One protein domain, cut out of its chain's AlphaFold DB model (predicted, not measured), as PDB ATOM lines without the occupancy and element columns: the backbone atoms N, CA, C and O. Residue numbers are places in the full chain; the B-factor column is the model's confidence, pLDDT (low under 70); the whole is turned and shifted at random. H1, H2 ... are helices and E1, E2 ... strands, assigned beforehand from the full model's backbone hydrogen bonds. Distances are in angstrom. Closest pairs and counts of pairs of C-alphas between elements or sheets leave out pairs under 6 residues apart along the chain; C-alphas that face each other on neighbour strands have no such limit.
ATOM      1  N   VAL A 350      97.354 108.581 133.954       91.44
ATOM      2  CA  VAL A 350      97.251 107.622 132.841       91.44
ATOM      3  C   VAL A 350      98.575 107.569 132.055       91.44
ATOM      4  O   VAL A 350      99.019 108.600 131.546       91.44
ATOM      5  N   PRO A 351      99.208 106.386 131.895       92.12
ATOM      6  CA  PRO A 351     100.441 106.253 131.116       92.12
ATOM      7  C   PRO A 351     100.233 106.535 129.624       92.12
ATOM      8  O   PRO A 351      99.221 106.113 129.057       92.12
ATOM      9  N   ASP A 352     101.239 107.114 128.958       91.50
ATOM     10  CA  ASP A 352     101.217 107.397 127.512       91.50
ATOM     11  C   ASP A 352     100.855 106.153 126.684       91.50
ATOM     12  O   ASP A 352     100.001 106.219 125.803       91.50
ATOM     13  N   SER A 353     101.413 104.986 127.025       91.12
ATOM     14  CA  SER A 353     101.115 103.717 126.344       91.12
ATOM     15  C   SER A 353      99.641 103.315 126.439       91.12
ATOM     16  O   SER A 353      99.097 102.701 125.523       91.12
ATOM     17  N   THR A 354      98.978 103.670 127.539       90.38
ATOM     18  CA  THR A 354      97.549 103.418 127.740       90.38
ATOM     19  C   THR A 354      96.728 104.442 126.965       90.38
ATOM     20  O   THR A 354      95.808 104.058 126.243       90.38
ATOM     21  N   ALA A 355      97.107 105.724 127.038       89.69
ATOM     22  CA  ALA A 355      96.478 106.803 126.281       89.69
ATOM     23  C   ALA A 355      96.535 106.552 124.765       89.69
ATOM     24  O   ALA A 355      95.519 106.678 124.085       89.69
ATOM     25  N   GLU A 356      97.673 106.103 124.235       90.25
ATOM     26  CA  GLU A 356      97.839 105.714 122.830       90.25
ATOM     27  C   GLU A 356      96.886 104.616 122.411       90.25
ATOM     28  O   GLU A 356      96.197 104.740 121.397       90.25
ATOM     29  N   LYS A 357      96.817 103.560 123.227       91.19
ATOM     30  CA  LYS A 357      95.936 102.428 122.969       91.19
ATOM     31  C   LYS A 357      94.484 102.857 122.908       91.19
ATOM     32  O   LYS A 357      93.738 102.237 122.181       91.19
ATOM     33  N   THR A 358      94.062 103.930 123.583       88.62
ATOM     34  CA  THR A 358      92.681 104.422 123.430       88.62
ATOM     35  C   THR A 358      92.386 104.981 122.030       88.62
ATOM     36  O   THR A 358      91.222 105.075 121.635       88.62
ATOM     37  N   GLY A 359      93.406 105.427 121.285       87.19
ATOM     38  CA  GLY A 359      93.251 106.225 120.062       87.19
ATOM     39  C   GLY A 359      92.545 107.573 120.272       87.19
ATOM     40  O   GLY A 359      92.223 108.261 119.309       87.19
ATOM     41  N   LEU A 360      92.290 107.963 121.524       88.44
ATOM     42  CA  LEU A 360      91.684 109.223 121.932       88.44
ATOM     43  C   LEU A 360      92.638 109.922 122.889       88.44
ATOM     44  O   LEU A 360      92.425 109.949 124.097       88.44
ATOM     45  N   PHE A 361      93.690 110.510 122.338       91.50
ATOM     46  CA  PHE A 361      94.662 111.273 123.107       91.50
ATOM     47  C   PHE A 361      95.024 112.581 122.399       91.50
ATOM     48  O   PHE A 361      94.773 112.763 121.205       91.50
ATOM     49  N   ASN A 362      95.553 113.525 123.167       88.94
ATOM     50  CA  ASN A 362      96.250 114.706 122.684       88.94
ATOM     51  C   ASN A 362      97.747 114.504 122.882       88.94
ATOM     52  O   ASN A 362      98.160 113.892 123.863       88.94
ATOM     53  N   THR A 363      98.550 115.081 121.998       88.94
ATOM     54  CA  THR A 363      99.987 115.216 122.230       88.94
ATOM     55  C   THR A 363     100.255 116.631 122.719       88.94
ATOM     56  O   THR A 363      99.937 117.592 122.014       88.94
ATOM     57  N   THR A 364     100.813 116.780 123.918       84.44
ATOM     58  CA  THR A 364     101.159 118.094 124.476       84.44
ATOM     59  C   THR A 364     102.621 118.461 124.206       84.44
ATOM     60  O   THR A 364     103.412 117.655 123.701       84.44
ATOM     61  N   LYS A 365     102.993 119.723 124.475       70.31
ATOM     62  CA  LYS A 365     104.381 120.190 124.318       70.31
ATOM     63  C   LYS A 365     105.289 119.355 125.228       70.31
ATOM     64  O   LYS A 365     105.130 119.386 126.441       70.31
ATOM     65  N   GLY A 366     106.221 118.617 124.625       76.44
ATOM     66  CA  GLY A 366     107.083 117.648 125.315       76.44
ATOM     67  C   GLY A 366     106.802 116.183 124.961       76.44
ATOM     68  O   GLY A 366     107.519 115.311 125.435       76.44
ATOM     69  N   GLY A 367     105.803 115.900 124.116       81.75
ATOM     70  CA  GLY A 367     105.560 114.556 123.574       81.75
ATOM     71  C   GLY A 367     104.699 113.646 124.453       81.75
ATOM     72  O   GLY A 367     104.396 112.533 124.027       81.75
ATOM     73  N   ARG A 368     104.263 114.130 125.625       87.62
ATOM     74  CA  ARG A 368     103.310 113.439 126.502       87.62
ATOM     75  C   ARG A 368     101.983 113.215 125.780       87.62
ATOM     76  O   ARG A 368     101.500 114.102 125.067       87.62
ATOM     77  N   LYS A 369     101.379 112.047 126.002       90.81
ATOM     78  CA  LYS A 369     100.112 111.647 125.390       90.81
ATOM     79  C   LYS A 369      99.017 111.621 126.444       90.81
ATOM     80  O   LYS A 369      98.908 110.716 127.261       90.81
ATOM     81  N   GLU A 370      98.184 112.648 126.415       91.81
ATOM     82  CA  GLU A 370      97.115 112.857 127.383       91.81
ATOM     83  C   GLU A 370      95.812 112.275 126.868       91.81
ATOM     84  O   GLU A 370      95.328 112.658 125.800       91.81
ATOM     85  N   VAL A 371      95.209 111.367 127.627       93.56
ATOM     86  CA  VAL A 371      93.932 110.776 127.235       93.56
ATOM     87  C   VAL A 371      92.824 111.837 127.170       93.56
ATOM     88  O   VAL A 371      92.649 112.657 128.071       93.56
ATOM     89  N   LYS A 372      92.011 111.800 126.112       91.62
ATOM     90  CA  LYS A 372      90.805 112.628 125.952       91.62
ATOM     91  C   LYS A 372      89.653 112.024 126.751       91.62
ATOM     92  O   LYS A 372      88.664 111.556 126.186       91.62
ATOM     93  N   ILE A 373      89.781 112.023 128.075       90.31
ATOM     94  CA  ILE A 373      88.817 111.377 128.976       90.31
ATOM     95  C   ILE A 373      87.383 111.898 128.794       90.31
ATOM     96  O   ILE A 373      86.445 111.108 128.796       90.31
ATOM     97  N   THR A 374      87.196 113.194 128.522       87.44
ATOM     98  CA  THR A 374      85.875 113.788 128.244       87.44
ATOM     99  C   THR A 374      85.194 113.152 127.029       87.44
ATOM    100  O   THR A 374      83.987 112.910 127.053       87.44
ATOM    101  N   ASN A 375      85.958 112.814 125.985       87.31
ATOM    102  CA  ASN A 375      85.432 112.123 124.808       87.31
ATOM    103  C   ASN A 375      85.043 110.680 125.157       87.31
ATOM    104  O   ASN A 375      83.953 110.247 124.800       87.31
ATOM    105  N   ILE A 376      85.886 109.969 125.916       85.56
ATOM    106  CA  ILE A 376      85.609 108.593 126.372       85.56
ATOM    107  C   ILE A 376      84.339 108.541 127.238       85.56
ATOM    108  O   ILE A 376      83.519 107.633 127.085       85.56
ATOM    109  N   ILE A 377      84.153 109.523 128.126       82.94
ATOM    110  CA  ILE A 377      82.937 109.681 128.938       82.94
ATOM    111  C   ILE A 377      81.729 109.975 128.045       82.94
ATOM    112  O   ILE A 377      80.665 109.390 128.251       82.94
ATOM    113  N   SER A 378      81.877 110.845 127.044       81.25
ATOM    114  CA  SER A 378      80.787 111.193 126.123       81.25
ATOM    115  C   SER A 378      80.324 109.979 125.310       81.25
ATOM    116  O   SER A 378      79.121 109.740 125.195       81.25
ATOM    117  N   GLU A 379      81.265 109.161 124.824       78.88
ATOM    118  CA  GLU A 379      80.968 107.886 124.159       78.88
ATOM    119  C   GLU A 379      80.153 106.965 125.079       78.88
ATOM    120  O   GLU A 379      79.093 106.467 124.691       78.88
ATOM    121  N   ALA A 380      80.580 106.810 126.334       73.06
ATOM    122  CA  ALA A 380      79.936 105.914 127.292       73.06
ATOM    123  C   ALA A 380      78.578 106.404 127.826       73.06
ATOM    124  O   ALA A 380      77.703 105.588 128.112       73.06
ATOM    125  N   THR A 381      78.381 107.719 127.949       66.06
ATOM    126  CA  THR A 381      77.135 108.309 128.477       66.06
ATOM    127  C   THR A 381      75.983 108.181 127.477       66.06
ATOM    128  O   THR A 381      74.820 108.141 127.870       66.06
ATOM    129  N   SER A 382      76.291 108.040 126.184       59.97
ATOM    130  CA  SER A 382      75.281 107.910 125.131       59.97
ATOM    131  C   SER A 382      74.459 106.612 125.219       59.97
ATOM    132  O   SER A 382      73.276 106.629 124.876       59.97
ATOM    133  N   LYS A 383      75.050 105.490 125.680       57.97
ATOM    134  CA  LYS A 383      74.384 104.181 125.853       57.97
ATOM    135  C   LYS A 383      75.087 103.325 126.927       57.97
ATOM    136  O   LYS A 383      76.236 102.927 126.722       57.97
ATOM    137  N   PRO A 384      74.400 102.901 128.005       50.25
ATOM    138  CA  PRO A 384      74.936 101.899 128.929       50.25
ATOM    139  C   PRO A 384      75.254 100.613 128.149       50.25
ATOM    140  O   PRO A 384      74.420 100.181 127.351       50.25
ATOM    141  N   SER A 385      76.429 100.003 128.356       63.00
ATOM    142  CA  SER A 385      77.007  98.858 127.603       63.00
ATOM    143  C   SER A 385      77.602  99.148 126.212       63.00
ATOM    144  O   SER A 385      77.857  98.205 125.465       63.00
ATOM    145  N   PHE A 386      77.856 100.416 125.858       73.62
ATOM    146  CA  PHE A 386      78.458 100.798 124.569       73.62
ATOM    147  C   PHE A 386      79.707  99.965 124.212       73.62
ATOM    148  O   PHE A 386      79.690  99.229 123.226       73.62
ATOM    149  N   TYR A 387      80.735  99.974 125.069       82.00
ATOM    150  CA  TYR A 387      81.976  99.237 124.808       82.00
ATOM    151  C   TYR A 387      81.813  97.709 124.859       82.00
ATOM    152  O   TYR A 387      82.439  97.014 124.069       82.00
ATOM    153  N   ASP A 388      80.954  97.159 125.726       85.00
ATOM    154  CA  ASP A 388      80.718  95.704 125.789       85.00
ATOM    155  C   ASP A 388      80.062  95.170 124.511       85.00
ATOM    156  O   ASP A 388      80.415  94.105 124.002       85.00
ATOM    157  N   LYS A 389      79.107  95.927 123.964       84.31
ATOM    158  CA  LYS A 389      78.453  95.587 122.697       84.31
ATOM    159  C   LYS A 389      79.432  95.644 121.533       84.31
ATOM    160  O   LYS A 389      79.385  94.769 120.668       84.31
ATOM    161  N   ASP A 390      80.303  96.643 121.514       86.88
ATOM    162  CA  ASP A 390      81.286  96.805 120.449       86.88
ATOM    163  C   ASP A 390      82.398  95.752 120.540       86.88
ATOM    164  O   ASP A 390      82.706  95.131 119.524       86.88
ATOM    165  N   LEU A 391      82.891  95.426 121.744       89.00
ATOM    166  CA  LEU A 391      83.811  94.299 121.962       89.00
ATOM    167  C   LEU A 391      83.222  92.980 121.455       89.00
ATOM    168  O   LEU A 391      83.905  92.240 120.755       89.00
ATOM    169  N   ASN A 392      81.944  92.706 121.731       89.50
ATOM    170  CA  ASN A 392      81.282  91.489 121.251       89.50
ATOM    171  C   ASN A 392      81.163  91.437 119.719       89.50
ATOM    172  O   ASN A 392      81.289  90.366 119.125       89.50
ATOM    173  N   LYS A 393      80.912  92.575 119.057       88.38
ATOM    174  CA  LYS A 393      80.896  92.641 117.585       88.38
ATOM    175  C   LYS A 393      82.280  92.371 117.002       88.38
ATOM    176  O   LYS A 393      82.380  91.664 116.003       88.38
ATOM    177  N   VAL A 394      83.326  92.923 117.618       88.62
ATOM    178  CA  VAL A 394      84.712  92.726 117.179       88.62
ATOM    179  C   VAL A 394      85.165  91.290 117.419       88.62
ATOM    180  O   VAL A 394      85.688  90.680 116.496       88.62
ATOM    181  N   ALA A 395      84.870  90.705 118.584       88.81
ATOM    182  CA  ALA A 395      85.179  89.308 118.889       88.81
ATOM    183  C   ALA A 395      84.575  88.347 117.850       88.81
ATOM    184  O   ALA A 395      85.298  87.553 117.256       88.81
ATOM    185  N   LYS A 396      83.284  88.505 117.522       89.31
ATOM    186  CA  LYS A 396      82.621  87.712 116.468       89.31
ATOM    187  C   LYS A 396      83.250  87.904 115.086       89.31
ATOM    188  O   LYS A 396      83.285  86.974 114.283       89.31
ATOM    189  N   ALA A 397      83.713  89.114 114.775       86.06
ATOM    190  CA  ALA A 397      84.385  89.389 113.510       86.06
ATOM    191  C   ALA A 397      85.784  88.750 113.452       86.06
ATOM    192  O   ALA A 397      86.160  88.240 112.399       86.06
ATOM    193  N   ILE A 398      86.517  88.726 114.571       86.06
ATOM    194  CA  ILE A 398      87.821  88.058 114.701       86.06
ATOM    195  C   ILE A 398      87.661  86.545 114.571       86.06
ATOM    196  O   ILE A 398      88.406  85.928 113.816       86.06
ATOM    197  N   GLU A 399      86.673  85.954 115.247       87.31
ATOM    198  CA  GLU A 399      86.356  84.523 115.130       87.31
ATOM    199  C   GLU A 399      86.057  84.124 113.680       87.31
ATOM    200  O   GLU A 399      86.474  83.060 113.229       87.31
ATOM    201  N   LYS A 400      85.358  84.988 112.935       86.50
ATOM    202  CA  LYS A 400      84.954  84.712 111.553       86.50
ATOM    203  C   LYS A 400      86.067  84.941 110.525       86.50
ATOM    204  O   LYS A 400      86.165  84.179 109.571       86.50
ATOM    205  N   ASN A 401      86.847  86.012 110.673       83.50
ATOM    206  CA  ASN A 401      87.724  86.517 109.608       83.50
ATOM    207  C   ASN A 401      89.218  86.563 109.988       83.50
ATOM    208  O   ASN A 401      90.044  86.923 109.152       83.50
ATOM    209  N   GLY A 402      89.575  86.218 111.228       79.94
ATOM    210  CA  GLY A 402      90.930  86.354 111.763       79.94
ATOM    211  C   GLY A 402      91.271  87.779 112.224       79.94
ATOM    212  O   GLY A 402      90.687  88.768 111.782       79.94
ATOM    213  N   GLY A 403      92.239  87.896 113.138       76.12
ATOM    214  CA  GLY A 403      92.595  89.163 113.796       76.12
ATOM    215  C   GLY A 403      93.194  90.238 112.878       76.12
ATOM    216  O   GLY A 403      92.942  91.420 113.091       76.12
ATOM    217  N   ALA A 404      93.918  89.833 111.829       81.00
ATOM    218  CA  ALA A 404      94.539  90.731 110.848       81.00
ATOM    219  C   ALA A 404      93.557  91.251 109.776       81.00
ATOM    220  O   ALA A 404      93.960  91.921 108.825       81.00
ATOM    221  N   TYR A 405      92.267  90.920 109.887       79.25
ATOM    222  CA  TYR A 405      91.255  91.364 108.938       79.25
ATOM    223  C   TYR A 405      91.067  92.885 109.012       79.25
ATOM    224  O   TYR A 405      90.882  93.458 110.084       79.25
ATOM    225  N   THR A 406      91.105  93.553 107.861       76.56
ATOM    226  CA  THR A 406      91.163  95.024 107.774       76.56
ATOM    227  C   THR A 406      89.798  95.683 107.563       76.56
ATOM    228  O   THR A 406      89.671  96.904 107.665       76.56
ATOM    229  N   THR A 407      88.742  94.906 107.281       79.88
ATOM    230  CA  THR A 407      87.395  95.466 107.073       79.88
ATOM    231  C   THR A 407      86.628  95.553 108.393       79.88
ATOM    232  O   THR A 407      86.379  94.552 109.062       79.88
ATOM    233  N   MET A 408      86.227  96.775 108.750       79.56
ATOM    234  CA  MET A 408      85.561  97.079 110.021       79.56
ATOM    235  C   MET A 408      84.117  96.557 110.082       79.56
ATOM    236  O   MET A 408      83.387  96.687 109.093       79.56
ATOM    237  N   PRO A 409      83.645  96.067 111.248       78.62
ATOM    238  CA  PRO A 409      82.254  95.667 111.420       78.62
ATOM    239  C   PRO A 409      81.281  96.836 111.219       78.62
ATOM    240  O   PRO A 409      81.530  97.975 111.633       78.62
ATOM    241  N   THR A 410      80.130  96.546 110.611       76.81
ATOM    242  CA  THR A 410      79.072  97.529 110.348       76.81
ATOM    243  C   THR A 410      78.624  98.224 111.638       76.81
ATOM    244  O   THR A 410      78.358  97.580 112.655       76.81
ATOM    245  N   GLY A 411      78.538  99.556 111.606       72.56
ATOM    246  CA  GLY A 411      78.137 100.371 112.758       72.56
ATOM    247  C   GLY A 411      79.245 100.673 113.776       72.56
ATOM    248  O   GLY A 411      78.951 101.336 114.764       72.56
ATOM    249  N   LEU A 412      80.490 100.226 113.548       74.88
ATOM    250  CA  LEU A 412      81.684 100.655 114.309       74.88
ATOM    251  C   LEU A 412      82.537 101.690 113.554       74.88
ATOM    252  O   LEU A 412      83.458 102.291 114.110       74.88
ATOM    253  N   LYS A 413      82.236 101.902 112.269       59.25
ATOM    254  CA  LYS A 413      82.966 102.807 111.376       59.25
ATOM    255  C   LYS A 413      82.645 104.261 111.758       59.25
ATOM    256  O   LYS A 413      81.519 104.705 111.577       59.25
ATOM    257  N   GLY A 414      83.624 104.972 112.320       66.19
ATOM    258  CA  GLY A 414      83.502 106.374 112.754       66.19
ATOM    259  C   GLY A 414      83.980 106.613 114.190       66.19
ATOM    260  O   GLY A 414      84.853 107.445 114.401       66.19
ATOM    261  N   SER A 415      83.487 105.837 115.163       66.25
ATOM    262  CA  SER A 415      83.840 105.985 116.593       66.25
ATOM    263  C   SER A 415      85.271 105.541 116.930       66.25
ATOM    264  O   SER A 415      85.864 106.007 117.902       66.25
ATOM    265  N   TYR A 416      85.858 104.674 116.103       76.75
ATOM    266  CA  TYR A 416      87.198 104.105 116.302       76.75
ATOM    267  C   TYR A 416      88.125 104.363 115.104       76.75
ATOM    268  O   TYR A 416      88.932 103.514 114.726       76.75
ATOM    269  N   ALA A 417      87.979 105.530 114.467       66.56
ATOM    270  CA  ALA A 417      88.850 105.941 113.369       66.56
ATOM    271  C   ALA A 417      90.331 105.868 113.799       66.56
ATOM    272  O   ALA A 417      90.706 106.442 114.819       66.56
ATOM    273  N   GLY A 418      91.153 105.130 113.044       73.44
ATOM    274  CA  GLY A 418      92.582 104.929 113.329       73.44
ATOM    275  C   GLY A 418      93.002 103.482 113.619       73.44
ATOM    276  O   GLY A 418      94.194 103.187 113.530       73.44
ATOM    277  N   ALA A 419      92.062 102.573 113.899       83.75
ATOM    278  CA  ALA A 419      92.355 101.138 113.942       83.75
ATOM    279  C   ALA A 419      92.657 100.597 112.529       83.75
ATOM    280  O   ALA A 419      91.923 100.900 111.586       83.75
ATOM    281  N   LYS A 420      93.730  99.810 112.379       84.81
ATOM    282  CA  LYS A 420      94.166  99.217 111.100       84.81
ATOM    283  C   LYS A 420      93.611  97.812 110.869       84.81
ATOM    284  O   LYS A 420      93.404  97.419 109.725       84.81
ATOM    285  N   ASP A 421      93.347  97.086 111.948       88.00
ATOM    286  CA  ASP A 421      92.825  95.723 111.942       88.00
ATOM    287  C   ASP A 421      91.894  95.492 113.145       88.00
ATOM    288  O   ASP A 421      91.692  96.376 113.992       88.00
ATOM    289  N   LEU A 422      91.273  94.310 113.196       88.38
ATOM    290  CA  LEU A 422      90.337  93.960 114.262       88.38
ATOM    291  C   LEU A 422      91.017  93.799 115.631       88.38
ATOM    292  O   LEU A 422      90.366  94.076 116.640       88.38
ATOM    293  N   GLN A 423      92.294  93.402 115.692       88.12
ATOM    294  CA  GLN A 423      93.045  93.313 116.953       88.12
ATOM    295  C   GLN A 423      93.279  94.701 117.551       88.12
ATOM    296  O   GLN A 423      92.937  94.941 118.709       88.12
ATOM    297  N   GLN A 424      93.762  95.646 116.749       88.44
ATOM    298  CA  GLN A 424      93.956  97.029 117.166       88.44
ATOM    299  C   GLN A 424      92.621  97.685 117.546       88.44
ATOM    300  O   GLN A 424      92.554  98.440 118.515       88.44
ATOM    301  N   LEU A 425      91.535  97.376 116.827       88.62
ATOM    302  CA  LEU A 425      90.196  97.837 117.193       88.62
ATOM    303  C   LEU A 425      89.760  97.281 118.559       88.62
ATOM    304  O   LEU A 425      89.243  98.031 119.386       88.62
ATOM    305  N   GLN A 426      89.985  95.988 118.813       89.56
ATOM    306  CA  GLN A 426      89.683  95.360 120.099       89.56
ATOM    307  C   GLN A 426      90.484  96.006 121.238       89.56
ATOM    308  O   GLN A 426      89.902  96.347 122.269       89.56
ATOM    309  N   GLU A 427      91.786  96.233 121.039       90.25
ATOM    310  CA  GLU A 427      92.650  96.921 122.007       90.25
ATOM    311  C   GLU A 427      92.194  98.358 122.272       90.25
ATOM    312  O   GLU A 427      92.178  98.791 123.425       90.25
ATOM    313  N   MET A 428      91.759  99.082 121.236       91.12
ATOM    314  CA  MET A 428      91.230 100.439 121.381       91.12
ATOM    315  C   MET A 428      89.971 100.491 122.233       91.12
ATOM    316  O   MET A 428      89.891 101.288 123.173       91.12
ATOM    317  N   ILE A 429      88.999  99.631 121.934       89.38
ATOM    318  CA  ILE A 429      87.741  99.563 122.682       89.38
ATOM    319  C   ILE A 429      88.010  99.148 124.136       89.38
ATOM    320  O   ILE A 429      87.478  99.759 125.065       89.38
ATOM    321  N   GLN A 430      88.868  98.143 124.341       91.00
ATOM    322  CA  GLN A 430      89.217  97.648 125.670       91.00
ATOM    323  C   GLN A 430      89.967  98.710 126.489       91.00
ATOM    324  O   GLN A 430      89.587  98.970 127.628       91.00
ATOM    325  N   SER A 431      90.946  99.405 125.900       90.94
ATOM    326  CA  SER A 431      91.693 100.474 126.578       90.94
ATOM    327  C   SER A 431      90.787 101.644 126.981       90.94
ATOM    328  O   SER A 431      90.844 102.108 128.120       90.94
ATOM    329  N   ARG A 432      89.868 102.087 126.105       90.50
ATOM    330  CA  ARG A 432      88.874 103.121 126.458       90.50
ATOM    331  C   ARG A 432      87.982 102.687 127.625       90.50
ATOM    332  O   ARG A 432      87.742 103.477 128.540       90.50
ATOM    333  N   LYS A 433      87.514 101.435 127.612       88.06
ATOM    334  CA  LYS A 433      86.705 100.846 128.688       88.06
ATOM    335  C   LYS A 433      87.473 100.779 130.012       88.06
ATOM    336  O   LYS A 433      86.910 101.130 131.049       88.06
ATOM    337  N   ASP A 434      88.737 100.371 129.985       89.38
ATOM    338  CA  ASP A 434      89.576 100.267 131.181       89.38
ATOM    339  C   ASP A 434      89.917 101.644 131.761       89.38
ATOM    340  O   ASP A 434      89.771 101.847 132.966       89.38
ATOM    341  N   VAL A 435      90.251 102.629 130.920       87.56
ATOM    342  CA  VAL A 435      90.452 104.020 131.357       87.56
ATOM    343  C   VAL A 435      89.183 104.597 131.988       87.56
ATOM    344  O   VAL A 435      89.248 105.197 133.061       87.56
ATOM    345  N   LEU A 436      88.009 104.373 131.388       85.62
ATOM    346  CA  LEU A 436      86.735 104.800 131.975       85.62
ATOM    347  C   LEU A 436      86.458 104.115 133.322       85.62
ATOM    348  O   LEU A 436      85.910 104.728 134.240       85.62
ATOM    349  N   LYS A 437      86.821 102.836 133.457       86.88
ATOM    350  CA  LYS A 437      86.693 102.100 134.717       86.88
ATOM    351  C   LYS A 437      87.599 102.696 135.796       86.88
ATOM    352  O   LYS A 437      87.101 102.922 136.897       86.88
ATOM    353  N   MET A 438      88.862 102.995 135.479       85.00
ATOM    354  CA  MET A 438      89.797 103.657 136.400       85.00
ATOM    355  C   MET A 438      89.265 105.029 136.837       85.00
ATOM    356  O   MET A 438      89.160 105.287 138.033       85.00
ATOM    357  N   PHE A 439      88.802 105.851 135.888       85.31
ATOM    358  CA  PHE A 439      88.206 107.162 136.173       85.31
ATOM    359  C   PHE A 439      87.034 107.055 137.158       85.31
ATOM    360  O   PHE A 439      86.977 107.765 138.161       85.31
ATOM    361  N   ASN A 440      86.102 106.131 136.905       79.81
ATOM    362  CA  ASN A 440      84.937 105.923 137.765       79.81
ATOM    363  C   ASN A 440      85.306 105.364 139.148       79.81
ATOM    364  O   ASN A 440      84.631 105.676 140.131       79.81
ATOM    365  N   GLN A 441      86.338 104.524 139.239       81.50
ATOM    366  CA  GLN A 441      86.838 104.008 140.515       81.50
ATOM    367  C   GLN A 441      87.440 105.129 141.363       81.50
ATOM    368  O   GLN A 441      87.079 105.255 142.532       81.50
ATOM    369  N   GLU A 442      88.284 105.974 140.774       79.31
ATOM    370  CA  GLU A 442      88.889 107.104 141.478       79.31
ATOM    371  C   GLU A 442      87.859 108.173 141.872       79.31
ATOM    372  O   GLU A 442      87.907 108.669 142.997       79.31
ATOM    373  N   GLN A 443      86.871 108.466 141.016       78.94
ATOM    374  CA  GLN A 443      85.749 109.352 141.366       78.94
ATOM    375  C   GLN A 443      84.969 108.835 142.580       78.94
ATOM    376  O   GLN A 443      84.657 109.588 143.501       78.94
ATOM    377  N   ARG A 444      84.652 107.534 142.602       75.81
ATOM    378  CA  ARG A 444      83.930 106.912 143.724       75.81
ATOM    379  C   ARG A 444      84.753 106.908 145.005       75.81
ATOM    380  O   ARG A 444      84.180 107.125 146.069       75.81
ATOM    381  N   ALA A 445      86.060 106.660 144.908       79.44
ATOM    382  CA  ALA A 445      86.962 106.739 146.051       79.44
ATOM    383  C   ALA A 445      86.969 108.158 146.634       79.44
ATOM    384  O   ALA A 445      86.696 108.327 147.816       79.44
ATOM    385  N   LEU A 446      87.126 109.180 145.789       77.12
ATOM    386  CA  LEU A 446      87.104 110.574 146.225       77.12
ATOM    387  C   LEU A 446      85.763 110.986 146.854       77.12
ATOM    388  O   LEU A 446      85.742 111.655 147.884       77.12
ATOM    389  N   ALA A 447      84.638 110.571 146.268       71.62
ATOM    390  CA  ALA A 447      83.316 110.830 146.838       71.62
ATOM    391  C   ALA A 447      83.126 110.148 148.204       71.62
ATOM    392  O   ALA A 447      82.480 110.707 149.092       71.62
ATOM    393  N   LYS A 448      83.694 108.948 148.385       79.06
ATOM    394  CA  LYS A 448      83.688 108.241 149.669       79.06
ATOM    395  C   LYS A 448      84.522 108.985 150.712       79.06
ATOM    396  O   LYS A 448      84.039 109.159 151.825       79.06
ATOM    397  N   ASP A 449      85.712 109.447 150.343       80.19
ATOM    398  CA  ASP A 449      86.600 110.189 151.244       80.19
ATOM    399  C   ASP A 449      85.951 111.511 151.694       80.19
ATOM    400  O   ASP A 449      85.929 111.816 152.884       80.19
ATOM    401  N   LEU A 450      85.322 112.256 150.774       75.75
ATOM    402  CA  LEU A 450      84.583 113.487 151.100       75.75
ATOM    403  C   LEU A 450      83.429 113.234 152.076       75.75
ATOM    404  O   LEU A 450      83.222 113.999 153.015       75.75
ATOM    405  N   ARG A 451      82.681 112.147 151.873       74.12
ATOM    406  CA  ARG A 451      81.584 111.765 152.766       74.12
ATOM    407  C   ARG A 451      82.087 111.346 154.150       74.12
ATOM    408  O   ARG A 451      81.452 111.673 155.151       74.12
ATOM    409  N   ALA A 452      83.229 110.666 154.214       77.62
ATOM    410  CA  ALA A 452      83.849 110.258 155.470       77.62
ATOM    411  C   ALA A 452      84.234 111.459 156.348       77.62
ATOM    412  O   ALA A 452      84.129 111.367 157.568       77.62
ATOM    413  N   CYS A 453      84.582 112.616 155.764       74.38
ATOM    414  CA  CYS A 453      84.828 113.833 156.546       74.38
ATOM    415  C   CYS A 453      83.614 114.290 157.373       74.38
ATOM    416  O   CYS A 453      83.806 114.980 158.368       74.38
ATOM    417  N   VAL A 454      82.394 113.905 156.982       75.12
ATOM    418  CA  VAL A 454      81.150 114.225 157.697       75.12
ATOM    419  C   VAL A 454      80.710 113.058 158.569       75.12
ATOM    420  O   VAL A 454      80.417 113.250 159.740       75.12
ATOM    421  N   ASP A 455      80.640 111.851 158.002       72.94
ATOM    422  CA  ASP A 455      80.018 110.699 158.667       72.94
ATOM    423  C   ASP A 455      80.932 110.074 159.750       72.94
ATOM    424  O   ASP A 455      80.434 109.522 160.730       72.94
ATOM    425  N   ASP A 456      82.266 110.194 159.653       78.31
ATOM    426  CA  ASP A 456      83.208 109.591 160.614       78.31
ATOM    427  C   ASP A 456      83.546 110.502 161.811       78.31
ATOM    428  O   ASP A 456      84.714 110.652 162.196       78.31
TER     429      ASP A 456
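This is residues 350 to 456 of the 608 residues of an uncharacterized protein of Candidatus Gastranaerophilales bacterium HUM_23 (UniProt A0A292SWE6). One long helix, H4, is packed along its first part and sticks out bare at its far end: residues 441 to 455 of H4, with residue 456, stand free as an arm. H3 folds with the first part of H4 into a helical hairpin, H2 crosses H4, and H1 packs on it steeply, with the small strand hairpin E1 and E2 beside H1. The printed part has 107 residues, with four named helices and two named strands in the order H1, E1, E2, H2, H3, H4; the sheet, E1 - E2, is antiparallel and the class is mostly helix. The whole is loose, with a radius of gyration of the C-alphas of 16.4 A, and spans 56 by 35 by 19 A, only just flat.

Strand E1 is residues 361 to 363, 6.7 A long, and E2 is residues 369 to 371, 6.5 A. Before them, H1 takes residues 352 to 358, 9.9 A, from C-alpha 352 at (101.217, 107.397, 127.512). After them, H2 is residues 373 to 382, 14.5 A, and H3 is residues 386 to 401, 22.7 A. H4, the longest helix, takes residues 422 to 455, 48.6 A, from C-alpha 422 at (90.337, 93.960, 114.262) to C-alpha 455 at (80.018, 110.699, 158.667).

E1 and E2 form a hairpin, antiparallel at 151 degrees, with N 362 and O 370 within hydrogen-bond range at 2.8 A. The closest C-alphas of H1 and E2, those of Ala 355 and Val 371, are 4.8 A apart. H1 touches H4, at residues 427 to 435 of H4 alone, closest at the C-alphas of Thr 358 and Met 428, 4.7 A; they run opposite ways at a steep tilt of 68 degrees, only just short of about perpendicular. E1 and E2 are both apart from H4. H2 touches residues 432 to 436 of H4 alone, closest at the C-alphas of Ile 376 and Arg 432, 6.4 A, about perpendicular at 85 degrees. H3 and H4 form a helical hairpin: they touch, closest at the C-alphas of Tyr 387 and Ile 429, 6.2 A, and run opposite ways at a shallow tilt of 23 degrees. H2 and H3 only just touch, and only at the corner by their link, with 3 pairs of C-alphas within 8 A, the closest those of Ala 380 and Phe 386, 6.0 A. Helix packing is mostly crossed, but only just. Every O i to N i+4 pair is within hydrogen-bond range in H1, H2 and H3; in H4, 29 of 30 are.

The C-alphas farthest apart, those of Asn 401 and Asp 456, are 56.2 A apart. Without the free residues 441 to 456, the body spans 41 by 28 by 20 A. The printed part has no cut. The link from H3 to H4, residues 402 to 421, is long; the other links are tight. Mean pLDDT of the printed part is 82.2, and residues 381 to 385, 413 to 415 and 417 are under 70.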